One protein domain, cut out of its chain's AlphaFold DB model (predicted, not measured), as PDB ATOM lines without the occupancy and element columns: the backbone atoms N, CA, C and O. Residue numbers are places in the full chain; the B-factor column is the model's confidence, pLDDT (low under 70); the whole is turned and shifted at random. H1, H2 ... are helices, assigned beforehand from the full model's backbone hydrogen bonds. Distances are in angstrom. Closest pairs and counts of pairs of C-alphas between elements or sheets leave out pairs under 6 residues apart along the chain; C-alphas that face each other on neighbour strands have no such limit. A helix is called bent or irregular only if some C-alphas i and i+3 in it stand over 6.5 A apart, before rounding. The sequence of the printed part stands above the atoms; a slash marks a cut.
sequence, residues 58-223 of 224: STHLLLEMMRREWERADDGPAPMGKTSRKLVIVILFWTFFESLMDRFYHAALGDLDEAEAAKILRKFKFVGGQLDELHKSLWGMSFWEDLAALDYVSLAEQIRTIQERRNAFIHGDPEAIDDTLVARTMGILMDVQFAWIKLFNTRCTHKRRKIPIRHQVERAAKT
ATOM      1  N   SER A  58     -66.933 -17.875  93.714       71.25
ATOM      2  CA  SER A  58     -66.626 -19.280  93.406       71.25
ATOM      3  C   SER A  58     -66.780 -19.607  91.919       71.25
ATOM      4  O   SER A  58     -65.962 -20.326  91.356       71.25
ATOM      5  N   THR A  59     -67.784 -19.027  91.261       78.31
ATOM      6  CA  THR A  59     -68.000 -19.169  89.822       78.31
ATOM      7  C   THR A  59     -66.825 -18.620  89.009       78.31
ATOM      8  O   THR A  59     -66.352 -19.287  88.092       78.31
ATOM      9  N   HIS A  60     -66.324 -17.435  89.362       78.50
ATOM     10  CA  HIS A  60     -65.180 -16.825  88.678       78.50
ATOM     11  C   HIS A  60     -63.908 -17.653  88.866       78.50
ATOM     12  O   HIS A  60     -63.163 -17.856  87.911       78.50
ATOM     13  N   LEU A  61     -63.689 -18.183  90.074       82.50
ATOM     14  CA  LEU A  61     -62.553 -19.055  90.359       82.50
ATOM     15  C   LEU A  61     -62.579 -20.324  89.495       82.50
ATOM     16  O   LEU A  61     -61.556 -20.687  88.924       82.50
ATOM     17  N   LEU A  62     -63.740 -20.974  89.360       89.88
ATOM     18  CA  LEU A  62     -63.880 -22.188  88.546       89.88
ATOM     19  C   LEU A  62     -63.633 -21.916  87.057       89.88
ATOM     20  O   LEU A  62     -62.937 -22.692  86.404       89.88
ATOM     21  N   LEU A  63     -64.145 -20.798  86.530       89.19
ATOM     22  CA  LEU A  63     -63.882 -20.370  85.152       89.19
ATOM     23  C   LEU A  63     -62.391 -20.092  84.921       89.19
ATOM     24  O   LEU A  63     -61.827 -20.534  83.924       89.19
ATOM     25  N   GLU A  64     -61.738 -19.416  85.864       88.56
ATOM     26  CA  GLU A  64     -60.303 -19.134  85.800       88.56
ATOM     27  C   GLU A  64     -59.460 -20.416  85.870       88.56
ATOM     28  O   GLU A  64     -58.478 -20.551  85.143       88.56
ATOM     29  N   MET A  65     -59.851 -21.389  86.697       92.44
ATOM     30  CA  MET A  65     -59.189 -22.697  86.747       92.44
ATOM     31  C   MET A  65     -59.339 -23.458  85.426       92.44
ATOM     32  O   MET A  65     -58.353 -24.005  84.936       92.44
ATOM     33  N   MET A  66     -60.532 -23.451  84.817       95.12
ATOM     34  CA  MET A  66     -60.745 -24.052  83.494       95.12
ATOM     35  C   MET A  66     -59.904 -23.363  82.418       95.12
ATOM     36  O   MET A  66     -59.280 -24.045  81.609       95.12
ATOM     37  N   ARG A  67     -59.825 -22.026  82.436       94.00
ATOM     38  CA  ARG A  67     -58.989 -21.251  81.507       94.00
ATOM     39  C   ARG A  67     -57.509 -21.613  81.639       94.00
ATOM     40  O   ARG A  67     -56.860 -21.898  80.639       94.00
ATOM     41  N   ARG A  68     -56.981 -21.648  82.865       93.25
ATOM     42  CA  ARG A  68     -55.578 -22.022  83.118       93.25
ATOM     43  C   ARG A  68     -55.270 -23.439  82.664       93.25
ATOM     44  O   ARG A  68     -54.222 -23.673  82.075       93.25
ATOM     45  N   GLU A  69     -56.177 -24.374  82.920       94.44
ATOM     46  CA  GLU A  69     -56.008 -25.751  82.466       94.44
ATOM     47  C   GLU A  69     -56.063 -25.862  80.939       94.44
ATOM     48  O   GLU A  69     -55.300 -26.617  80.330       94.44
ATOM     49  N   TRP A  70     -56.935 -25.082  80.301       94.50
ATOM     50  CA  TRP A  70     -57.016 -25.004  78.850       94.50
ATOM     51  C   TRP A  70     -55.716 -24.479  78.230       94.50
ATOM     52  O   TRP A  70     -55.244 -25.035  77.241       94.50
ATOM     53  N   GLU A  71     -55.090 -23.484  78.855       93.06
ATOM     54  CA  GLU A  71     -53.825 -22.882  78.411       93.06
ATOM     55  C   GLU A  71     -52.577 -23.692  78.793       93.06
ATOM     56  O   GLU A  71     -51.503 -23.465  78.236       93.06
ATOM     57  N   ARG A  72     -52.694 -24.638  79.733       91.69
ATOM     58  CA  ARG A  72     -51.575 -25.477  80.177       91.69
ATOM     59  C   ARG A  72     -50.989 -26.263  79.000       91.69
ATOM     60  O   ARG A  72     -51.734 -26.901  78.257       91.69
ATOM     61  N   ALA A  73     -49.665 -26.264  78.870       85.69
ATOM     62  CA  ALA A  73     -48.973 -27.096  77.891       85.69
ATOM     63  C   ALA A  73     -49.250 -28.588  78.138       85.69
ATOM     64  O   ALA A  73     -49.378 -29.038  79.285       85.69
ATOM     65  N   ASP A  74     -49.322 -29.364  77.059       80.69
ATOM     66  CA  ASP A  74     -49.491 -30.815  77.121       80.69
ATOM     67  C   ASP A  74     -48.152 -31.507  77.409       80.69
ATOM     68  O   ASP A  74     -47.687 -32.365  76.659       80.69
ATOM     69  N   ASP A  75     -47.539 -31.150  78.533       70.38
ATOM     70  CA  ASP A  75     -46.278 -31.726  78.982       70.38
ATOM     71  C   ASP A  75     -46.541 -33.006  79.795       70.38
ATOM     72  O   ASP A  75     -47.355 -33.019  80.720       70.38
ATOM     73  N   GLY A  76     -45.853 -34.100  79.448       66.31
ATOM     74  CA  GLY A  76     -45.903 -35.377  80.175       66.31
ATOM     75  C   GLY A  76     -46.405 -36.580  79.361       66.31
ATOM     76  O   GLY A  76     -46.765 -36.447  78.186       66.31
ATOM     77  N   PRO A  77     -46.390 -37.790  79.952       64.62
ATOM     78  CA  PRO A  77     -46.918 -38.994  79.317       64.62
ATOM     79  C   PRO A  77     -48.438 -38.893  79.137       64.62
ATOM     80  O   PRO A  77     -49.134 -38.295  79.957       64.62
ATOM     81  N   ALA A  78     -48.963 -39.460  78.046       64.25
ATOM     82  CA  ALA A  78     -50.408 -39.491  77.837       64.25
ATOM     83  C   ALA A  78     -51.062 -40.361  78.924       64.25
ATOM     84  O   ALA A  78     -50.501 -41.408  79.264       64.25
ATOM     85  N   PRO A  79     -52.214 -39.952  79.483       69.06
ATOM     86  CA  PRO A  79     -53.005 -40.836  80.326       69.06
ATOM     87  C   PRO A  79     -53.408 -42.088  79.531       69.06
ATOM     88  O   PRO A  79     -53.351 -42.108  78.302       69.06
ATOM     89  N   MET A  80     -53.775 -43.158  80.237       68.69
ATOM     90  CA  MET A  80     -54.135 -44.430  79.606       68.69
ATOM     91  C   MET A  80     -55.245 -44.253  78.555       68.69
ATOM     92  O   MET A  80     -56.284 -43.648  78.833       68.69
ATOM     93  N   GLY A  81     -55.035 -44.830  77.368       75.00
ATOM     94  CA  GLY A  81     -56.054 -44.923  76.321       75.00
ATOM     95  C   GLY A  81     -56.407 -43.583  75.669       75.00
ATOM     96  O   GLY A  81     -55.527 -42.783  75.355       75.00
ATOM     97  N   LYS A  82     -57.704 -43.354  75.442       80.62
ATOM     98  CA  LYS A  82     -58.260 -42.117  74.842       80.62
ATOM     99  C   LYS A  82     -58.596 -41.008  75.847       80.62
ATOM    100  O   LYS A  82     -59.232 -40.019  75.484       80.62
ATOM    101  N   THR A  83     -58.208 -41.176  77.105       86.19
ATOM    102  CA  THR A  83     -58.480 -40.203  78.169       86.19
ATOM    103  C   THR A  83     -57.840 -38.850  77.845       86.19
ATOM    104  O   THR A  83     -56.674 -38.785  77.460       86.19
ATOM    105  N   SER A  84     -58.561 -37.747  78.046       87.06
ATOM    106  CA  SER A  84     -57.999 -36.408  77.869       87.06
ATOM    107  C   SER A  84     -57.013 -36.059  78.980       87.06
ATOM    108  O   SER A  84     -57.292 -36.238  80.168       87.06
ATOM    109  N   ARG A  85     -55.893 -35.427  78.617       88.81
ATOM    110  CA  ARG A  85     -54.960 -34.801  79.577       88.81
ATOM    111  C   ARG A  85     -55.582 -33.638  80.344       88.81
ATOM    112  O   ARG A  85     -55.090 -33.292  81.414       88.81
ATOM    113  N   LYS A  86     -56.640 -33.049  79.788       92.75
ATOM    114  CA  LYS A  86     -57.360 -31.889  80.317       92.75
ATOM    115  C   LYS A  86     -58.737 -32.285  80.859       92.75
ATOM    116  O   LYS A  86     -59.618 -31.437  80.979       92.75
ATOM    117  N   LEU A  87     -58.936 -33.559  81.233       93.44
ATOM    118  CA  LEU A  87     -60.211 -34.072  81.765       93.44
ATOM    119  C   LEU A  87     -60.746 -33.255  82.946       93.44
ATOM    120  O   LEU A  87     -61.956 -33.173  83.155       93.44
ATOM    121  N   VAL A  88     -59.853 -32.617  83.711       93.88
ATOM    122  CA  VAL A  88     -60.227 -31.786  84.859       93.88
ATOM    123  C   VAL A  88     -61.108 -30.601  84.448       93.88
ATOM    124  O   VAL A  88     -61.922 -30.172  85.254       93.88
ATOM    125  N   ILE A  89     -61.053 -30.137  83.192       96.50
ATOM    126  CA  ILE A  89     -61.979 -29.124  82.657       96.50
ATOM    127  C   ILE A  89     -63.429 -29.597  82.763       96.50
ATOM    128  O   ILE A  89     -64.288 -28.845  83.209       96.50
ATOM    129  N   VAL A  90     -63.707 -30.853  82.409       97.06
ATOM    130  CA  VAL A  90     -65.063 -31.424  82.462       97.06
ATOM    131  C   VAL A  90     -65.540 -31.558  83.912       97.06
ATOM    132  O   VAL A  90     -66.704 -31.293  84.215       97.06
ATOM    133  N   ILE A  91     -64.633 -31.899  84.832       95.44
ATOM    134  CA  ILE A  91     -64.933 -31.961  86.269       95.44
ATOM    135  C   ILE A  91     -65.223 -30.563  86.833       95.44
ATOM    136  O   ILE A  91     -66.240 -30.372  87.500       95.44
ATOM    137  N   LEU A  92     -64.375 -29.578  86.524       96.00
ATOM    138  CA  LEU A  92     -64.545 -28.184  86.942       96.00
ATOM    139  C   LEU A  92     -65.822 -27.574  86.367       96.00
ATOM    140  O   LEU A  92     -66.535 -26.876  87.087       96.00
ATOM    141  N   PHE A  93     -66.137 -27.869  85.105       96.44
ATOM    142  CA  PHE A  93     -67.381 -27.459  84.469       96.44
ATOM    143  C   PHE A  93     -68.591 -27.984  85.234       96.44
ATOM    144  O   PHE A  93     -69.515 -27.222  85.511       96.44
ATOM    145  N   TRP A  94     -68.585 -29.265  85.612       95.38
ATOM    146  CA  TRP A  94     -69.702 -29.841  86.350       95.38
ATOM    147  C   TRP A  94     -69.873 -29.182  87.724       95.38
ATOM    148  O   TRP A  94     -70.980 -28.791  88.079       95.38
ATOM    149  N   THR A  95     -68.780 -28.948  88.458       93.38
ATOM    150  CA  THR A  95     -68.817 -28.199  89.729       93.38
ATOM    151  C   THR A  95     -69.299 -26.755  89.543       93.38
ATOM    152  O   THR A  95     -70.033 -26.219  90.380       93.38
ATOM    153  N   PHE A  96     -68.919 -26.110  88.440       92.75
ATOM    154  CA  PHE A  96     -69.414 -24.786  88.065       92.75
ATOM    155  C   PHE A  96     -70.923 -24.818  87.818       92.75
ATOM    156  O   PHE A  96     -71.644 -24.009  88.401       92.75
ATOM    157  N   PHE A  97     -71.406 -25.781  87.036       93.31
ATOM    158  CA  PHE A  97     -72.822 -25.960  86.750       93.31
ATOM    159  C   PHE A  97     -73.637 -26.250  88.022       93.31
ATOM    160  O   PHE A  97     -74.666 -25.616  88.247       93.31
ATOM    161  N   GLU A  98     -73.149 -27.123  88.908       91.31
ATOM    162  CA  GLU A  98     -73.752 -27.379  90.224       91.31
ATOM    163  C   GLU A  98     -73.847 -26.101  91.065       91.31
ATOM    164  O   GLU A  98     -74.889 -25.828  91.656       91.31
ATOM    165  N   SER A  99     -72.798 -25.273  91.061       87.44
ATOM    166  CA  SER A  99     -72.786 -23.992  91.779       87.44
ATOM    167  C   SER A  99     -73.791 -22.984  91.214       87.44
ATOM    168  O   SER A  99     -74.332 -22.166  91.963       87.44
ATOM    169  N   LEU A 100     -74.040 -23.010  89.899       87.44
ATOM    170  CA  LEU A 100     -75.114 -22.223  89.293       87.44
ATOM    171  C   LEU A 100     -76.469 -22.736  89.782       87.44
ATOM    172  O   LEU A 100     -77.247 -21.965  90.335       87.44
ATOM    173  N   MET A 101     -76.730 -24.037  89.658       90.06
ATOM    174  CA  MET A 101     -78.015 -24.622  90.051       90.06
ATOM    175  C   MET A 101     -78.324 -24.421  91.535       90.06
ATOM    176  O   MET A 101     -79.439 -24.037  91.876       90.06
ATOM    177  N   ASP A 102     -77.343 -24.567  92.419       85.88
ATOM    178  CA  ASP A 102     -77.521 -24.292  93.845       85.88
ATOM    179  C   ASP A 102     -78.059 -22.868  94.084       85.88
ATOM    180  O   ASP A 102     -79.111 -22.665  94.699       85.88
ATOM    181  N   ARG A 103     -77.421 -21.872  93.460       81.88
ATOM    182  CA  ARG A 103     -77.874 -20.473  93.500       81.88
ATOM    183  C   ARG A 103     -79.251 -20.282  92.878       81.88
ATOM    184  O   ARG A 103     -80.021 -19.453  93.367       81.88
ATOM    185  N   PHE A 104     -79.563 -21.025  91.818       86.12
ATOM    186  CA  PHE A 104     -80.861 -20.985  91.147       86.12
ATOM    187  C   PHE A 104     -81.966 -21.305  92.130       86.12
ATOM    188  O   PHE A 104     -82.890 -20.517  92.310       86.12
ATOM    189  N   TYR A 105     -81.851 -22.464  92.776       87.94
ATOM    190  CA  TYR A 105     -82.900 -22.992  93.624       87.94
ATOM    191  C   TYR A 105     -82.962 -22.240  94.950       87.94
ATOM    192  O   TYR A 105     -84.062 -22.003  95.446       87.94
ATOM    193  N   HIS A 106     -81.832 -21.751  95.467       83.00
ATOM    194  CA  HIS A 106     -81.836 -20.797  96.575       83.00
ATOM    195  C   HIS A 106     -82.622 -19.522  96.236       83.00
ATOM    196  O   HIS A 106     -83.492 -19.117  97.007       83.00
ATOM    197  N   ALA A 107     -82.387 -18.913  95.071       78.88
ATOM    198  CA  ALA A 107     -83.137 -17.732  94.643       78.88
ATOM    199  C   ALA A 107     -84.614 -18.051  94.345       78.88
ATOM    200  O   ALA A 107     -85.514 -17.293  94.715       78.88
ATOM    201  N   ALA A 108     -84.892 -19.198  93.724       82.88
ATOM    202  CA  ALA A 108     -86.243 -19.650  93.415       82.88
ATOM    203  C   ALA A 108     -87.073 -19.923  94.678       82.88
ATOM    204  O   ALA A 108     -88.287 -19.714  94.665       82.88
ATOM    205  N   LEU A 109     -86.442 -20.337  95.776       82.56
ATOM    206  CA  LEU A 109     -87.094 -20.578  97.063       82.56
ATOM    207  C   LEU A 109     -87.017 -19.380  98.019       82.56
ATOM    208  O   LEU A 109     -87.550 -19.469  99.119       82.56
ATOM    209  N   GLY A 110     -86.432 -18.250  97.610       75.75
ATOM    210  CA  GLY A 110     -86.232 -17.068  98.464       75.75
ATOM    211  C   GLY A 110     -87.508 -16.345  98.925       75.75
ATOM    212  O   GLY A 110     -87.419 -15.311  99.579       75.75
ATOM    213  N   ASP A 111     -88.687 -16.855  98.562       70.06
ATOM    214  CA  ASP A 111     -89.986 -16.400  99.073       70.06
ATOM    215  C   ASP A 111     -90.473 -17.223 100.281       70.06
ATOM    216  O   ASP A 111     -91.472 -16.860 100.899       70.06
ATOM    217  N   LEU A 112     -89.810 -18.343 100.584       73.94
ATOM    218  CA  LEU A 112     -90.094 -19.196 101.734       73.94
ATOM    219  C   LEU A 112     -89.230 -18.795 102.930       73.94
ATOM    220  O   LEU A 112     -88.175 -18.175 102.773       73.94
ATOM    221  N   ASP A 113     -89.640 -19.232 104.119       80.25
ATOM    222  CA  ASP A 113     -88.802 -19.133 105.310       80.25
ATOM    223  C   ASP A 113     -87.504 -19.929 105.113       80.25
ATOM    224  O   ASP A 113     -87.503 -21.024 104.540       80.25
ATOM    225  N   GLU A 114     -86.388 -19.414 105.635       77.06
ATOM    226  CA  GLU A 114     -85.053 -19.999 105.437       77.06
ATOM    227  C   GLU A 114     -84.993 -21.478 105.860       77.06
ATOM    228  O   GLU A 114     -84.435 -22.321 105.152       77.06
ATOM    229  N   ALA A 115     -85.641 -21.827 106.975       81.06
ATOM    230  CA  ALA A 115     -85.718 -23.201 107.462       81.06
ATOM    231  C   ALA A 115     -86.488 -24.131 106.504       81.06
ATOM    232  O   ALA A 115     -86.127 -25.303 106.347       81.06
ATOM    233  N   GLU A 116     -87.533 -23.617 105.853       82.56
ATOM    234  CA  GLU A 116     -88.375 -24.363 104.919       82.56
ATOM    235  C   GLU A 116     -87.666 -24.545 103.571       82.56
ATOM    236  O   GLU A 116     -87.572 -25.671 103.070       82.56
ATOM    237  N   ALA A 117     -87.044 -23.483 103.049       81.75
ATOM    238  CA  ALA A 117     -86.180 -23.546 101.873       81.75
ATOM    239  C   ALA A 117     -85.030 -24.552 102.077       81.75
ATOM    240  O   ALA A 117     -84.832 -25.452 101.257       81.75
ATOM    241  N   ALA A 118     -84.333 -24.489 103.217       84.69
ATOM    242  CA  ALA A 118     -83.251 -25.417 103.548       84.69
ATOM    243  C   ALA A 118     -83.728 -26.871 103.698       84.69
ATOM    244  O   ALA A 118     -82.964 -27.810 103.456       84.69
ATOM    245  N   LYS A 119     -84.974 -27.101 104.128       88.56
ATOM    246  CA  LYS A 119     -85.560 -28.448 104.196       88.56
ATOM    247  C   LYS A 119     -85.810 -29.014 102.796       88.56
ATOM    248  O   LYS A 119     -85.483 -30.175 102.553       88.56
ATOM    249  N   ILE A 120     -86.346 -28.202 101.882       87.75
ATOM    250  CA  ILE A 120     -86.579 -28.598 100.485       87.75
ATOM    251  C   ILE A 120     -85.244 -28.900  99.793       87.75
ATOM    252  O   ILE A 120     -85.082 -29.983  99.234       87.75
ATOM    253  N   LEU A 121     -84.259 -28.006  99.901       87.69
ATOM    254  CA  LEU A 121     -82.947 -28.190  99.271       87.69
ATOM    255  C   LEU A 121     -82.205 -29.422  99.807       87.69
ATOM    256  O   LEU A 121     -81.610 -30.165  99.032       87.69
ATOM    257  N   ARG A 122     -82.312 -29.724 101.110       87.44
ATOM    258  CA  ARG A 122     -81.748 -30.962 101.684       87.44
ATOM    259  C   ARG A 122     -82.388 -32.234 101.129       87.44
ATOM    260  O   ARG A 122     -81.695 -33.241 100.989       87.44
ATOM    261  N   LYS A 123     -83.688 -32.208 100.813       87.38
ATOM    262  CA  LYS A 123     -84.374 -33.341 100.168       87.38
ATOM    263  C   LYS A 123     -83.834 -33.570  98.753       87.38
ATOM    264  O   LYS A 123     -83.611 -34.714  98.370       87.38
ATOM    265  N   PHE A 124     -83.563 -32.494  98.018       86.62
ATOM    266  CA  PHE A 124     -83.000 -32.521  96.667       86.62
ATOM    267  C   PHE A 124     -81.507 -32.159  96.675       86.62
ATOM    268  O   PHE A 124     -81.075 -31.221  96.011       86.62
ATOM    269  N   LYS A 125     -80.708 -32.902  97.453       79.62
ATOM    270  CA  LYS A 125     -79.278 -32.596  97.662       79.62
ATOM    271  C   LYS A 125     -78.389 -32.774  96.426       79.62
ATOM    272  O   LYS A 125     -77.274 -32.273  96.405       79.62
ATOM    273  N   PHE A 126     -78.840 -33.548  95.443       84.94
ATOM    274  CA  PHE A 126     -78.088 -33.814  94.222       84.94
ATOM    275  C   PHE A 126     -78.671 -33.005  93.076       84.94
ATOM    276  O   PHE A 126     -79.888 -33.025  92.884       84.94
ATOM    277  N   VAL A 127     -77.804 -32.379  92.275       85.56
ATOM    278  CA  VAL A 127     -78.222 -31.538  91.149       85.56
ATOM    279  C   VAL A 127     -79.172 -32.278  90.207       85.56
ATOM    280  O   VAL A 127     -80.203 -31.727  89.864       85.56
ATOM    281  N   GLY A 128     -78.941 -33.562  89.905       84.69
ATOM    282  CA  GLY A 128     -79.853 -34.347  89.057       84.69
ATOM    283  C   GLY A 128     -81.300 -34.366  89.573       84.69
ATOM    284  O   GLY A 128     -82.229 -34.080  88.826       84.69
ATOM    285  N   GLY A 129     -81.493 -34.582  90.879       85.12
ATOM    286  CA  GLY A 129     -82.823 -34.511  91.494       85.12
ATOM    287  C   GLY A 129     -83.407 -33.095  91.496       85.12
ATOM    288  O   GLY A 129     -84.624 -32.926  91.436       85.12
ATOM    289  N   GLN A 130     -82.560 -32.065  91.525       88.50
ATOM    290  CA  GLN A 130     -83.016 -30.685  91.400       88.50
ATOM    291  C   GLN A 130     -83.517 -30.375  89.979       88.50
ATOM    292  O   GLN A 130     -84.588 -29.782  89.825       88.50
ATOM    293  N   LEU A 131     -82.769 -30.790  88.952       89.88
ATOM    294  CA  LEU A 131     -83.087 -30.541  87.541       89.88
ATOM    295  C   LEU A 131     -84.391 -31.224  87.113       89.88
ATOM    296  O   LEU A 131     -85.203 -30.616  86.412       89.88
ATOM    297  N   ASP A 132     -84.608 -32.462  87.558       85.25
ATOM    298  CA  ASP A 132     -85.734 -33.270  87.088       85.25
ATOM    299  C   ASP A 132     -86.962 -33.159  88.003       85.25
ATOM    300  O   ASP A 132     -88.068 -32.888  87.533       85.25
ATOM    301  N   GLU A 133     -86.794 -33.342  89.319       87.88
ATOM    302  CA  GLU A 133     -87.922 -33.429  90.256       87.88
ATOM    303  C   GLU A 133     -88.282 -32.073  90.873       87.88
ATOM    304  O   GLU A 133     -89.448 -31.670  90.848       87.88
ATOM    305  N   LEU A 134     -87.297 -31.346  91.420       90.19
ATOM    306  CA  LEU A 134     -87.562 -30.054  92.063       90.19
ATOM    307  C   LEU A 134     -88.035 -29.017  91.041       90.19
ATOM    308  O   LEU A 134     -89.023 -28.330  91.289       90.19
ATOM    309  N   HIS A 135     -87.373 -28.932  89.885       91.94
ATOM    310  CA  HIS A 135     -87.755 -28.006  88.816       91.94
ATOM    311  C   HIS A 135     -89.205 -28.242  88.371       91.94
ATOM    312  O   HIS A 135     -90.027 -27.321  88.366       91.94
ATOM    313  N   LYS A 136     -89.556 -29.509  88.132       90.69
ATOM    314  CA  LYS A 136     -90.912 -29.915  87.757       90.69
ATOM    315  C   LYS A 136     -91.933 -29.618  88.841       90.69
ATOM    316  O   LYS A 136     -93.040 -29.190  88.527       90.69
ATOM    317  N   SER A 137     -91.568 -29.774  90.110       87.81
ATOM    318  CA  SER A 137     -92.443 -29.401  91.222       87.81
ATOM    319  C   SER A 137     -92.679 -27.891  91.339       87.81
ATOM    320  O   SER A 137     -93.710 -27.500  91.886       87.81
ATOM    321  N   LEU A 138     -91.738 -27.051  90.904       86.56
ATOM    322  CA  LEU A 138     -91.841 -25.592  91.006       86.56
ATOM    323  C   LEU A 138     -92.556 -24.963  89.801       86.56
ATOM    324  O   LEU A 138     -93.286 -23.984  89.972       86.56
ATOM    325  N   TRP A 139     -92.372 -25.517  88.598       87.81
ATOM    326  CA  TRP A 139     -92.855 -24.903  87.351       87.81
ATOM    327  C   TRP A 139     -93.622 -25.841  86.411       87.81
ATOM    328  O   TRP A 139     -94.001 -25.423  85.321       87.81
ATOM    329  N   GLY A 140     -93.887 -27.088  86.808       87.88
ATOM    330  CA  GLY A 140     -94.649 -28.056  86.007       87.88
ATOM    331  C   GLY A 140     -93.882 -28.665  84.826       87.88
ATOM    332  O   GLY A 140     -94.444 -29.483  84.104       87.88
ATOM    333  N   MET A 141     -92.611 -28.304  84.653       90.50
ATOM    334  CA  MET A 141     -91.711 -28.783  83.600       90.50
ATOM    335  C   MET A 141     -90.325 -29.075  84.172       90.50
ATOM    336  O   MET A 141     -89.938 -28.493  85.180       90.50
ATOM    337  N   SER A 142     -89.592 -29.994  83.561       90.69
ATOM    338  CA  SER A 142     -88.189 -30.268  83.883       90.69
ATOM    339  C   SER A 142     -87.289 -29.099  83.481       90.69
ATOM    340  O   SER A 142     -87.630 -28.308  82.600       90.69
ATOM    341  N   PHE A 143     -86.102 -29.024  84.082       91.94
ATOM    342  CA  PHE A 143     -85.084 -28.038  83.708       91.94
ATOM    343  C   PHE A 143     -84.765 -28.063  82.208       91.94
ATOM    344  O   PHE A 143     -84.575 -27.025  81.578       91.94
ATOM    345  N   TRP A 144     -84.732 -29.254  81.615       93.62
ATOM    346  CA  TRP A 144     -84.409 -29.406  80.204       93.62
ATOM    347  C   TRP A 144     -85.514 -28.903  79.278       93.62
ATOM    348  O   TRP A 144     -85.219 -28.330  78.233       93.62
ATOM    349  N   GLU A 145     -86.776 -29.120  79.653       91.94
ATOM    350  CA  GLU A 145     -87.924 -28.550  78.943       91.94
ATOM    351  C   GLU A 145     -87.921 -27.021  79.049       91.94
ATOM    352  O   GLU A 145     -88.247 -26.349  78.073       91.94
ATOM    353  N   ASP A 146     -87.491 -26.467  80.187       91.81
ATOM    354  CA  ASP A 146     -87.363 -25.019  80.365       91.81
ATOM    355  C   ASP A 146     -86.249 -24.434  79.480       91.81
ATOM    356  O   ASP A 146     -86.455 -23.441  78.787       91.81
ATOM    357  N   LEU A 147     -85.088 -25.097  79.395       92.12
ATOM    358  CA  LEU A 147     -84.042 -24.709  78.441       92.12
ATOM    359  C   LEU A 147     -84.526 -24.784  76.988       92.12
ATOM    360  O   LEU A 147     -84.248 -23.876  76.205       92.12
ATOM    361  N   ALA A 148     -85.270 -25.830  76.624       91.38
ATOM    362  CA  ALA A 148     -85.840 -25.961  75.287       91.38
ATOM    363  C   ALA A 148     -86.836 -24.831  74.975       91.38
ATOM    364  O   ALA A 148     -86.772 -24.249  73.894       91.38
ATOM    365  N   ALA A 149     -87.693 -24.463  75.933       89.44
ATOM    366  CA  ALA A 149     -88.634 -23.347  75.805       89.44
ATOM    367  C   ALA A 149     -87.946 -21.972  75.696       89.44
ATOM    368  O   ALA A 149     -88.564 -21.002  75.261       89.44
ATOM    369  N   LEU A 150     -86.673 -21.882  76.089       85.19
ATOM    370  CA  LEU A 150     -85.834 -20.693  75.972       85.19
ATOM    371  C   LEU A 150     -84.928 -20.699  74.727       85.19
ATOM    372  O   LEU A 150     -84.059 -19.825  74.642       85.19
ATOM    373  N   ASP A 151     -85.152 -21.624  73.789       89.38
ATOM    374  CA  ASP A 151     -84.390 -21.844  72.547       89.38
ATOM    375  C   ASP A 151     -82.972 -22.420  72.745       89.38
ATOM    376  O   ASP A 151     -82.109 -22.302  71.879       89.38
ATOM    377  N   TYR A 152     -82.724 -23.108  73.867       91.69
ATOM    378  CA  TYR A 152     -81.427 -23.714  74.209       91.69
ATOM    379  C   TYR A 152     -81.421 -25.251  74.108       91.69
ATOM    380  O   TYR A 152     -80.799 -25.936  74.921       91.69
ATOM    381  N   VAL A 153     -82.091 -25.821  73.099       93.19
ATOM    382  CA  VAL A 153     -82.205 -27.287  72.915       93.19
ATOM    383  C   VAL A 153     -80.832 -27.955  72.770       93.19
ATOM    384  O   VAL A 153     -80.511 -28.877  73.516       93.19
ATOM    385  N   SER A 154     -79.986 -27.446  71.867       92.06
ATOM    386  CA  SER A 154     -78.644 -28.006  71.646       92.06
ATOM    387  C   SER A 154     -77.768 -27.905  72.897       92.06
ATOM    388  O   SER A 154     -77.007 -28.819  73.207       92.06
ATOM    389  N   LEU A 155     -77.899 -26.820  73.660       94.06
ATOM    390  CA  LEU A 155     -77.159 -26.652  74.905       94.06
ATOM    391  C   LEU A 155     -77.591 -27.683  75.957       94.06
ATOM    392  O   LEU A 155     -76.738 -28.276  76.616       94.06
ATOM    393  N   ALA A 156     -78.895 -27.939  76.089       93.75
ATOM    394  CA  ALA A 156     -79.418 -28.958  76.996       93.75
ATOM    395  C   ALA A 156     -78.851 -30.353  76.671       93.75
ATOM    396  O   ALA A 156     -78.395 -31.059  77.569       93.75
ATOM    397  N   GLU A 157     -78.814 -30.732  75.391       94.12
ATOM    398  CA  GLU A 157     -78.222 -31.999  74.936       94.12
ATOM    399  C   GLU A 157     -76.726 -32.094  75.254       94.12
ATOM    400  O   GLU A 157     -76.239 -33.136  75.707       94.12
ATOM    401  N   GLN A 158     -75.989 -30.996  75.070       95.25
ATOM    402  CA  GLN A 158     -74.563 -30.946  75.374       95.25
ATOM    403  C   GLN A 158     -74.291 -31.075  76.878       95.25
ATOM    404  O   GLN A 158     -73.424 -31.858  77.267       95.25
ATOM    405  N   ILE A 159     -75.061 -30.392  77.731       95.25
ATOM    406  CA  ILE A 159     -74.941 -30.514  79.192       95.25
ATOM    407  C   ILE A 159     -75.270 -31.944  79.649       95.25
ATOM    408  O   ILE A 159     -74.531 -32.497  80.464       95.25
ATOM    409  N   ARG A 160     -76.322 -32.577  79.104       93.75
ATOM    410  CA  ARG A 160     -76.640 -33.988  79.400       93.75
ATOM    411  C   ARG A 160     -75.505 -34.924  79.000       93.75
ATOM    412  O   ARG A 160     -75.093 -35.754  79.803       93.75
ATOM    413  N   THR A 161     -74.944 -34.737  77.806       95.88
ATOM    414  CA  THR A 161     -73.792 -35.524  77.341       95.88
ATOM    415  C   THR A 161     -72.617 -35.388  78.313       95.88
ATOM    416  O   THR A 161     -71.992 -36.380  78.682       95.88
ATOM    417  N   ILE A 162     -72.325 -34.168  78.772       95.81
ATOM    418  CA  ILE A 162     -71.258 -33.923  79.748       95.81
ATOM    419  C   ILE A 162     -71.544 -34.648  81.067       95.81
ATOM    420  O   ILE A 162     -70.653 -35.313  81.598       95.81
ATOM    421  N   GLN A 163     -72.777 -34.577  81.575       94.31
ATOM    422  CA  GLN A 163     -73.191 -35.281  82.790       94.31
ATOM    423  C   GLN A 163     -73.011 -36.801  82.663       94.31
ATOM    424  O   GLN A 163     -72.420 -37.430  83.541       94.31
ATOM    425  N   GLU A 164     -73.501 -37.391  81.573       95.19
ATOM    426  CA  GLU A 164     -73.422 -38.830  81.305       95.19
ATOM    427  C   GLU A 164     -71.972 -39.312  81.247       95.19
ATOM    428  O   GLU A 164     -71.596 -40.266  81.933       95.19
ATOM    429  N   ARG A 165     -71.126 -38.610  80.487       96.69
ATOM    430  CA  ARG A 165     -69.711 -38.958  80.317       96.69
ATOM    431  C   ARG A 165     -68.911 -38.755  81.606       96.69
ATOM    432  O   ARG A 165     -68.114 -39.613  81.975       96.69
ATOM    433  N   ARG A 166     -69.176 -37.683  82.356       94.81
ATOM    434  CA  ARG A 166     -68.589 -37.470  83.691       94.81
ATOM    435  C   ARG A 166     -68.983 -38.579  84.667       94.81
ATOM    436  O   ARG A 166     -68.159 -39.004  85.474       94.81
ATOM    437  N   ASN A 167     -70.228 -39.047  84.621       94.06
ATOM    438  CA  ASN A 167     -70.679 -40.140  85.481       94.06
ATOM    439  C   ASN A 167     -70.002 -41.459  85.104       94.06
ATOM    440  O   ASN A 167     -69.500 -42.140  85.994       94.06
ATOM    441  N   ALA A 168     -69.912 -41.787  83.812       95.25
ATOM    442  CA  ALA A 168     -69.174 -42.960  83.343       95.25
ATOM    443  C   ALA A 168     -67.707 -42.936  83.814       95.25
ATOM    444  O   ALA A 168     -67.225 -43.929  84.359       95.25
ATOM    445  N   PHE A 169     -67.046 -41.775  83.735       94.31
ATOM    446  CA  PHE A 169     -65.688 -41.586  84.249       94.31
ATOM    447  C   PHE A 169     -65.557 -41.927  85.736       94.31
ATOM    448  O   PHE A 169     -64.683 -42.693  86.137       94.31
ATOM    449  N   ILE A 170     -66.465 -41.417  86.566       91.56
ATOM    450  CA  ILE A 170     -66.454 -41.683  88.013       91.56
ATOM    451  C   ILE A 170     -66.784 -43.135  88.347       91.56
ATOM    452  O   ILE A 170     -66.335 -43.644  89.372       91.56
ATOM    453  N   HIS A 171     -67.528 -43.813  87.478       94.06
ATOM    454  CA  HIS A 171     -67.830 -45.234  87.602       94.06
ATOM    455  C   HIS A 171     -66.753 -46.154  87.007       94.06
ATOM    456  O   HIS A 171     -66.938 -47.370  87.011       94.06
ATOM    457  N   GLY A 172     -65.610 -45.606  86.583       92.31
ATOM    458  CA  GLY A 172     -64.425 -46.382  86.217       92.31
ATOM    459  C   GLY A 172     -64.181 -46.536  84.718       92.31
ATOM    460  O   GLY A 172     -63.352 -47.362  84.352       92.31
ATOM    461  N   ASP A 173     -64.858 -45.762  83.863       93.25
ATOM    462  CA  ASP A 173     -64.521 -45.650  82.437       93.25
ATOM    463  C   ASP A 173     -63.575 -44.454  82.198       93.25
ATOM    464  O   ASP A 173     -64.043 -43.330  81.990       93.25
ATOM    465  N   PRO A 174     -62.240 -44.639  82.226       87.38
ATOM    466  CA  PRO A 174     -61.300 -43.533  82.052       87.38
ATOM    467  C   PRO A 174     -61.433 -42.859  80.676       87.38
ATOM    468  O   PRO A 174     -61.234 -41.651  80.570       87.38
ATOM    469  N   GLU A 175     -61.857 -43.595  79.643       91.44
ATOM    470  CA  GLU A 175     -62.015 -43.080  78.277       91.44
ATOM    471  C   GLU A 175     -63.336 -42.324  78.065       91.44
ATOM    472  O   GLU A 175     -63.600 -41.803  76.977       91.44
ATOM    473  N   ALA A 176     -64.175 -42.218  79.101       94.31
ATOM    474  CA  ALA A 176     -65.407 -41.449  79.037       94.31
ATOM    475  C   ALA A 176     -65.151 -39.943  78.830       94.31
ATOM    476  O   ALA A 176     -65.981 -39.242  78.248       94.31
ATOM    477  N   ILE A 177     -64.001 -39.428  79.262       95.00
ATOM    478  CA  ILE A 177     -63.621 -38.031  79.043       95.00
ATOM    479  C   ILE A 177     -62.449 -37.985  78.065       95.00
ATOM    480  O   ILE A 177     -61.300 -38.157  78.461       95.00
ATOM    481  N   ASP A 178     -62.752 -37.730  76.792       93.56
ATOM    482  CA  ASP A 178     -61.779 -37.560  75.710       93.56
ATOM    483  C   ASP A 178     -61.583 -36.074  75.343       93.56
ATOM    484  O   ASP A 178     -62.288 -35.185  75.834       93.56
ATOM    485  N   ASP A 179     -60.605 -35.786  74.480       93.00
ATOM    486  CA  ASP A 179     -60.300 -34.409  74.057       93.00
ATOM    487  C   ASP A 179     -61.471 -33.751  73.309       93.00
ATOM    488  O   ASP A 179     -61.640 -32.531  73.362       93.00
ATOM    489  N   THR A 180     -62.328 -34.551  72.664       94.88
ATOM    490  CA  THR A 180     -63.524 -34.049  71.969       94.88
ATOM    491  C   THR A 180     -64.538 -33.507  72.969       94.88
ATOM    492  O   THR A 180     -65.082 -32.415  72.775       94.88
ATOM    493  N   LEU A 181     -64.786 -34.234  74.060       96.25
ATOM    494  CA  LEU A 181     -65.668 -33.790  75.133       96.25
ATOM    495  C   LEU A 181     -65.109 -32.546  75.830       96.25
ATOM    496  O   LEU A 181     -65.871 -31.622  76.122       96.25
ATOM    497  N   VAL A 182     -63.795 -32.490  76.065       96.12
ATOM    498  CA  VAL A 182     -63.141 -31.318  76.673       96.12
ATOM    499  C   VAL A 182     -63.286 -30.080  75.787       96.12
ATOM    500  O   VAL A 182     -63.740 -29.039  76.268       96.12
ATOM    501  N   ALA A 183     -62.979 -30.187  74.491       95.31
ATOM    502  CA  ALA A 183     -63.131 -29.079  73.549       95.31
ATOM    503  C   ALA A 183     -64.590 -28.603  73.459       95.31
ATOM    504  O   ALA A 183     -64.856 -27.401  73.495       95.31
ATOM    505  N   ARG A 184     -65.551 -29.536  73.422       95.69
ATOM    506  CA  ARG A 184     -66.986 -29.212  73.442       95.69
ATOM    507  C   ARG A 184     -67.393 -28.491  74.726       95.69
ATOM    508  O   ARG A 184     -68.115 -27.503  74.662       95.69
ATOM    509  N   THR A 185     -66.902 -28.951  75.876       97.12
ATOM    510  CA  THR A 185     -67.186 -28.337  77.184       97.12
ATOM    511  C   THR A 185     -66.718 -26.885  77.227       97.12
ATOM    512  O   THR A 185     -67.464 -26.014  77.669       97.12
ATOM    513  N   MET A 186     -65.521 -26.600  76.711       95.38
ATOM    514  CA  MET A 186     -65.028 -25.223  76.595       95.38
ATOM    515  C   MET A 186     -65.869 -24.392  75.621       95.38
ATOM    516  O   MET A 186     -66.165 -23.231  75.905       95.38
ATOM    517  N   GLY A 187     -66.288 -24.992  74.503       92.94
ATOM    518  CA  GLY A 187     -67.074 -24.323  73.467       92.94
ATOM    519  C   GLY A 187     -68.438 -23.812  73.935       92.94
ATOM    520  O   GLY A 187     -68.908 -22.808  73.412       92.94
ATOM    521  N   ILE A 188     -69.050 -24.443  74.944       93.75
ATOM    522  CA  ILE A 188     -70.391 -24.068  75.426       93.75
ATOM    523  C   ILE A 188     -70.403 -23.094  76.607       93.75
ATOM    524  O   ILE A 188     -71.481 -22.692  77.037       93.75
ATOM    525  N   LEU A 189     -69.252 -22.719  77.179       89.38
ATOM    526  CA  LEU A 189     -69.219 -21.936  78.426       89.38
ATOM    527  C   LEU A 189     -70.001 -20.620  78.330       89.38
ATOM    528  O   LEU A 189     -70.702 -20.242  79.270       89.38
ATOM    529  N   MET A 190     -69.899 -19.939  77.188       83.00
ATOM    530  CA  MET A 190     -70.612 -18.687  76.941       83.00
ATOM    531  C   MET A 190     -72.125 -18.913  76.808       83.00
ATOM    532  O   MET A 190     -72.909 -18.199  77.433       83.00
ATOM    533  N   ASP A 191     -72.536 -19.953  76.082       84.75
ATOM    534  CA  ASP A 191     -73.948 -20.317  75.930       84.75
ATOM    535  C   ASP A 191     -74.569 -20.720  77.271       84.75
ATOM    536  O   ASP A 191     -75.690 -20.314  77.579       84.75
ATOM    537  N   VAL A 192     -73.823 -21.440  78.122       89.56
ATOM    538  CA  VAL A 192     -74.242 -21.751  79.497       89.56
ATOM    539  C   VAL A 192     -74.489 -20.476  80.292       89.56
ATOM    540  O   VAL A 192     -75.508 -20.389  80.973       89.56
ATOM    541  N   GLN A 193     -73.608 -19.477  80.206       82.44
ATOM    542  CA  GLN A 193     -73.814 -18.209  80.911       82.44
ATOM    543  C   GLN A 193     -75.051 -17.457  80.406       82.44
ATOM    544  O   GLN A 193     -75.838 -16.970  81.221       82.44
ATOM    545  N   PHE A 194     -75.266 -17.381  79.092       79.00
ATOM    546  CA  PHE A 194     -76.443 -16.707  78.537       79.00
ATOM    547  C   PHE A 194     -77.748 -17.429  78.872       79.00
ATOM    548  O   PHE A 194     -78.717 -16.789  79.293       79.00
ATOM    549  N   ALA A 195     -77.768 -18.757  78.750       85.62
ATOM    550  CA  ALA A 195     -78.913 -19.569  79.132       85.62
ATOM    551  C   ALA A 195     -79.216 -19.438  80.623       85.62
ATOM    552  O   ALA A 195     -80.366 -19.232  81.003       85.62
ATOM    553  N   TRP A 196     -78.175 -19.473  81.458       84.75
ATOM    554  CA  TRP A 196     -78.276 -19.277  82.895       84.75
ATOM    555  C   TRP A 196     -78.922 -17.939  83.256       84.75
ATOM    556  O   TRP A 196     -79.895 -17.920  84.004       84.75
ATOM    557  N   ILE A 197     -78.429 -16.830  82.698       75.50
ATOM    558  CA  ILE A 197     -78.983 -15.494  82.956       75.50
ATOM    559  C   ILE A 197     -80.451 -15.435  82.521       75.50
ATOM    560  O   ILE A 197     -81.304 -14.986  83.289       75.50
ATOM    561  N   LYS A 198     -80.770 -15.924  81.314       78.56
ATOM    562  CA  LYS A 198     -82.144 -15.915  80.785       78.56
ATOM    563  C   LYS A 198     -83.083 -16.741  81.668       78.56
ATOM    564  O   LYS A 198     -84.167 -16.267  82.010       78.56
ATOM    565  N   LEU A 199     -82.664 -17.939  82.071       85.00
ATOM    566  CA  LEU A 199     -83.430 -18.835  82.936       85.00
ATOM    567  C   LEU A 199     -83.623 -18.242  84.337       85.00
ATOM    568  O   LEU A 199     -84.749 -18.167  84.830       85.00
ATOM    569  N   PHE A 200     -82.535 -17.780  84.959       80.31
ATOM    570  CA  PHE A 200     -82.552 -17.147  86.275       80.31
ATOM    571  C   PHE A 200     -83.506 -15.958  86.291       80.31
ATOM    572  O   PHE A 200     -84.366 -15.868  87.163       80.31
ATOM    573  N   ASN A 201     -83.438 -15.083  85.291       72.31
ATOM    574  CA  ASN A 201     -84.343 -13.945  85.219       72.31
ATOM    575  C   ASN A 201     -85.795 -14.396  84.994       72.31
ATOM    576  O   ASN A 201     -86.701 -13.995  85.719       72.31
ATOM    577  N   THR A 202     -86.030 -15.330  84.074       78.00
ATOM    578  CA  THR A 202     -87.382 -15.837  83.792       78.00
ATOM    579  C   THR A 202     -88.069 -16.416  85.036       78.00
ATOM    580  O   THR A 202     -89.275 -16.229  85.225       78.00
ATOM    581  N   ARG A 203     -87.322 -17.115  85.902       80.94
ATOM    582  CA  ARG A 203     -87.887 -17.897  87.016       80.94
ATOM    583  C   ARG A 203     -87.710 -17.271  88.400       80.94
ATOM    584  O   ARG A 203     -88.542 -17.518  89.279       80.94
ATOM    585  N   CYS A 204     -86.678 -16.454  88.603       74.69
ATOM    586  CA  CYS A 204     -86.294 -15.950  89.923       74.69
ATOM    587  C   CYS A 204     -86.540 -14.447  90.117       74.69
ATOM    588  O   CYS A 204     -86.770 -14.037  91.255       74.69
ATOM    589  N   THR A 205     -86.548 -13.613  89.068       64.62
ATOM    590  CA  THR A 205     -86.709 -12.151  89.239       64.62
ATOM    591  C   THR A 205     -88.177 -11.699  89.230       64.62
ATOM    592  O   THR A 205     -88.525 -10.708  89.876       64.62
ATOM    593  N   HIS A 206     -89.086 -12.474  88.623       52.16
ATOM    594  CA  HIS A 206     -90.528 -12.194  88.600       52.16
ATOM    595  C   HIS A 206     -91.341 -13.068  89.576       52.16
ATOM    596  O   HIS A 206     -91.862 -14.126  89.226       52.16
ATOM    597  N   LYS A 207     -91.575 -12.563  90.796       48.28
ATOM    598  CA  LYS A 207     -92.405 -13.219  91.837       48.28
ATOM    599  C   LYS A 207     -93.882 -13.469  91.451       48.28
ATOM    600  O   LYS A 207     -94.592 -14.146  92.184       48.28
ATOM    601  N   ARG A 208     -94.377 -12.944  90.317       40.88
ATOM    602  CA  ARG A 208     -95.798 -13.037  89.900       40.88
ATOM    603  C   ARG A 208     -96.175 -14.297  89.098       40.88
ATOM    604  O   ARG A 208     -97.357 -14.485  88.841       40.88
ATOM    605  N   ARG A 209     -95.224 -15.161  88.707       40.28
ATOM    606  CA  ARG A 209     -95.497 -16.382  87.903       40.28
ATOM    607  C   ARG A 209     -95.167 -17.709  88.602       40.28
ATOM    608  O   ARG A 209     -95.140 -18.746  87.947       40.28
ATOM    609  N   LYS A 210     -94.913 -17.714  89.914       40.34
ATOM    610  CA  LYS A 210     -94.743 -18.975  90.654       40.34
ATOM    611  C   LYS A 210     -96.118 -19.558  90.975       40.34
ATOM    612  O   LYS A 210     -96.957 -18.880  91.566       40.34
ATOM    613  N   ILE A 211     -96.348 -20.809  90.579       39.69
ATOM    614  CA  ILE A 211     -97.504 -21.587  91.038       39.69
ATOM    615  C   ILE A 211     -97.401 -21.655  92.574       39.69
ATOM    616  O   ILE A 211     -96.306 -21.921  93.074       39.69
ATOM    617  N   PRO A 212     -98.474 -21.393  93.346       39.69
ATOM    618  CA  PRO A 212     -98.418 -21.433  94.805       39.69
ATOM    619  C   PRO A 212     -97.848 -22.767  95.316       39.69
ATOM    620  O   PRO A 212     -98.498 -23.811  95.260       39.69
ATOM    621  N   ILE A 213     -96.613 -22.711  95.826       47.72
ATOM    622  CA  ILE A 213     -95.763 -23.862  96.186       47.72
ATOM    623  C   ILE A 213     -96.401 -24.724  97.297       47.72
ATOM    624  O   ILE A 213     -96.175 -25.937  97.351       47.72
ATOM    625  N   ARG A 214     -97.266 -24.131  98.137       43.69
ATOM    626  CA  ARG A 214     -97.835 -24.779  99.335       43.69
ATOM    627  C   ARG A 214     -98.616 -26.066  99.058       43.69
ATOM    628  O   ARG A 214     -98.514 -26.996  99.842       43.69
ATOM    629  N   HIS A 215     -99.348 -26.178  97.947       38.12
ATOM    630  CA  HIS A 215    -100.203 -27.355  97.725       38.12
ATOM    631  C   HIS A 215     -99.565 -28.479  96.895       38.12
ATOM    632  O   HIS A 215    -100.039 -29.615  96.952       38.12
ATOM    633  N   GLN A 216     -98.497 -28.203  96.140       44.00
ATOM    634  CA  GLN A 216     -97.889 -29.192  95.237       44.00
ATOM    635  C   GLN A 216     -96.669 -29.890  95.855       44.00
ATOM    636  O   GLN A 216     -96.559 -31.112  95.745       44.00
ATOM    637  N   VAL A 217     -95.825 -29.167  96.602       47.69
ATOM    638  CA  VAL A 217     -94.662 -29.768  97.285       47.69
ATOM    639  C   VAL A 217     -95.106 -30.682  98.431       47.69
ATOM    640  O   VAL A 217     -94.537 -31.757  98.614       47.69
ATOM    641  N   GLU A 218     -96.177 -30.333  99.153       41.91
ATOM    642  CA  GLU A 218     -96.757 -31.194 100.195       41.91
ATOM    643  C   GLU A 218     -97.392 -32.473  99.634       41.91
ATOM    644  O   GLU A 218     -97.300 -33.529 100.259       41.91
ATOM    645  N   ARG A 219     -98.002 -32.416  98.442       41.66
ATOM    646  CA  ARG A 219     -98.534 -33.610  97.762       41.66
ATOM    647  C   ARG A 219     -97.403 -34.514  97.267       41.66
ATOM    648  O   ARG A 219     -97.428 -35.710  97.544       41.66
ATOM    649  N   ALA A 220     -96.359 -33.954  96.654       45.31
ATOM    650  CA  ALA A 220     -95.166 -34.716  96.275       45.31
ATOM    651  C   ALA A 220     -94.388 -35.261  97.495       45.31
ATOM    652  O   ALA A 220     -93.693 -36.270  97.398       45.31
ATOM    653  N   ALA A 221     -94.509 -34.626  98.666       42.88
ATOM    654  CA  ALA A 221     -93.917 -35.093  99.920       42.88
ATOM    655  C   ALA A 221     -94.741 -36.169 100.648       42.88
ATOM    656  O   ALA A 221     -94.175 -36.859 101.490       42.88
ATOM    657  N   LYS A 222     -96.032 -36.329 100.329       40.44
ATOM    658  CA  LYS A 222     -96.929 -37.336 100.929       40.44
ATOM    659  C   LYS A 222     -97.121 -38.603 100.084       40.44
ATOM    660  O   LYS A 222     -97.791 -39.517 100.542       40.44
ATOM    661  N   THR A 223     -96.567 -38.665  98.871       38.28
ATOM    662  CA  THR A 223     -96.789 -39.791  97.935       38.28
ATOM    663  C   THR A 223     -95.618 -40.789  97.892       38.28
ATOM    664  O   THR A 223     -95.341 -41.379  96.850       38.28
TER     665      THR A 223
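This is residues 58 to 223 of the 224 residues of an uncharacterized protein of Mesorhizobium sp. NZP2298 (UniProt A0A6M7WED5). A long helix, H2, runs through the core of an elongated all-helix body; H1 runs back beside it, H8 runs beside residues 100 to 108 of it in the same direction, and H6 and H7 pack on residues 89 to 94 of it. H4 packs on H2 farther along and H3 near its end, H5 joins H4 to H6, and the long axis has the loop of residues 72 to 87 at one end and H9 at the other. The printed part has 166 residues with nine named helices, H1 to H9 in order along the chain, and no named strand. It is compact, with a radius of gyration of the C-alphas of 17.7 A, and spans 57 by 30 by 28 A.

H2, the longest helix, holds residues 88 to 108 and measures 30.0 A from first to last C-alpha; C-alpha 88 is at (-60.227, -31.786, 84.859) and C-alpha 108 at (-86.243, -19.650, 93.415). Before it comes H1, residues 58 to 71, 20.0 A long, beginning at C-alpha 58 at (-66.626, -19.280, 93.406). After it come H3, residues 114 to 123, H4, residues 127 to 139, 16.5 A long, and H5, residues 143 to 149. H6, residues 153 to 170, is 26.1 A long. H7 holds residues 179 to 187, and H8, residues 189 to 205, is 22.8 A long. H8 is only just irregular: C-alphas 202 and 205 are 6.6 A apart. H9, residues 213 to 222, ends at C-alpha 222 at (-96.929, -37.336, 100.929).

H2 is the hub, touching six other helices. H1 and H2 form a helical hairpin, at a shallow tilt of 19 degrees, opposite ways; their closest C-alphas, those of Met 66 and Ile 89, are 5.3 A apart. H8 touches H2 at a shallow tilt of 11 degrees, the same way, with the C-alphas of Ala 108 and Cys 204 closest at 5.1 A. H7 touches H2 at a steep tilt of 39 degrees, the C-alphas of Val 90 and Val 182 closest at 6.1 A. H6 touches H2 at a steep tilt of 60 degrees, with residues 162 to 166 alone; the C-alphas of Ile 91 and Arg 166 are closest at 7.1 A. H4 touches H2 at a shallow tilt of 27 degrees, the same way, with residues 127 to 130 alone; the C-alphas of Glu 98 and Val 127 are closest at 6.2 A. H2 and H3, a helical hairpin, only just touch, with 3 pairs of C-alphas within 8 A, the closest those of His 106 and Ala 117 at 7.4 A. Farther out, H5 touches H4, the C-alphas of Leu 131 and Phe 143 closest at 5.0 A. H5 and H6 are a helical hairpin, with the C-alphas of Trp 144 and Ala 156 closest at 5.9 A. H9 touches H4, the C-alphas of Ser 137 and Val 217 closest at 6.5 A. Among the pairs that are apart are H1 and H8, and H2 and H9. Every O i to N i+4 pair is within hydrogen-bond range in H1, H2, H3, H5, H6, H7 and H8; the counts are 6 of 9 in H4 and 4 of 6 in H9.

The two C-alphas farthest apart, those of Gly 76 and His 215, are 57.6 A apart. The printed part has no cut. The link from H1 to H2, with 16 residues, is long; those from H6 to H7 and from H8 to H9 are short, and the others are tight. The mean pLDDT of the printed part is 82.7; residues 76 to 80 and 205 to 223 are under 70, and the mean for H9 is 43.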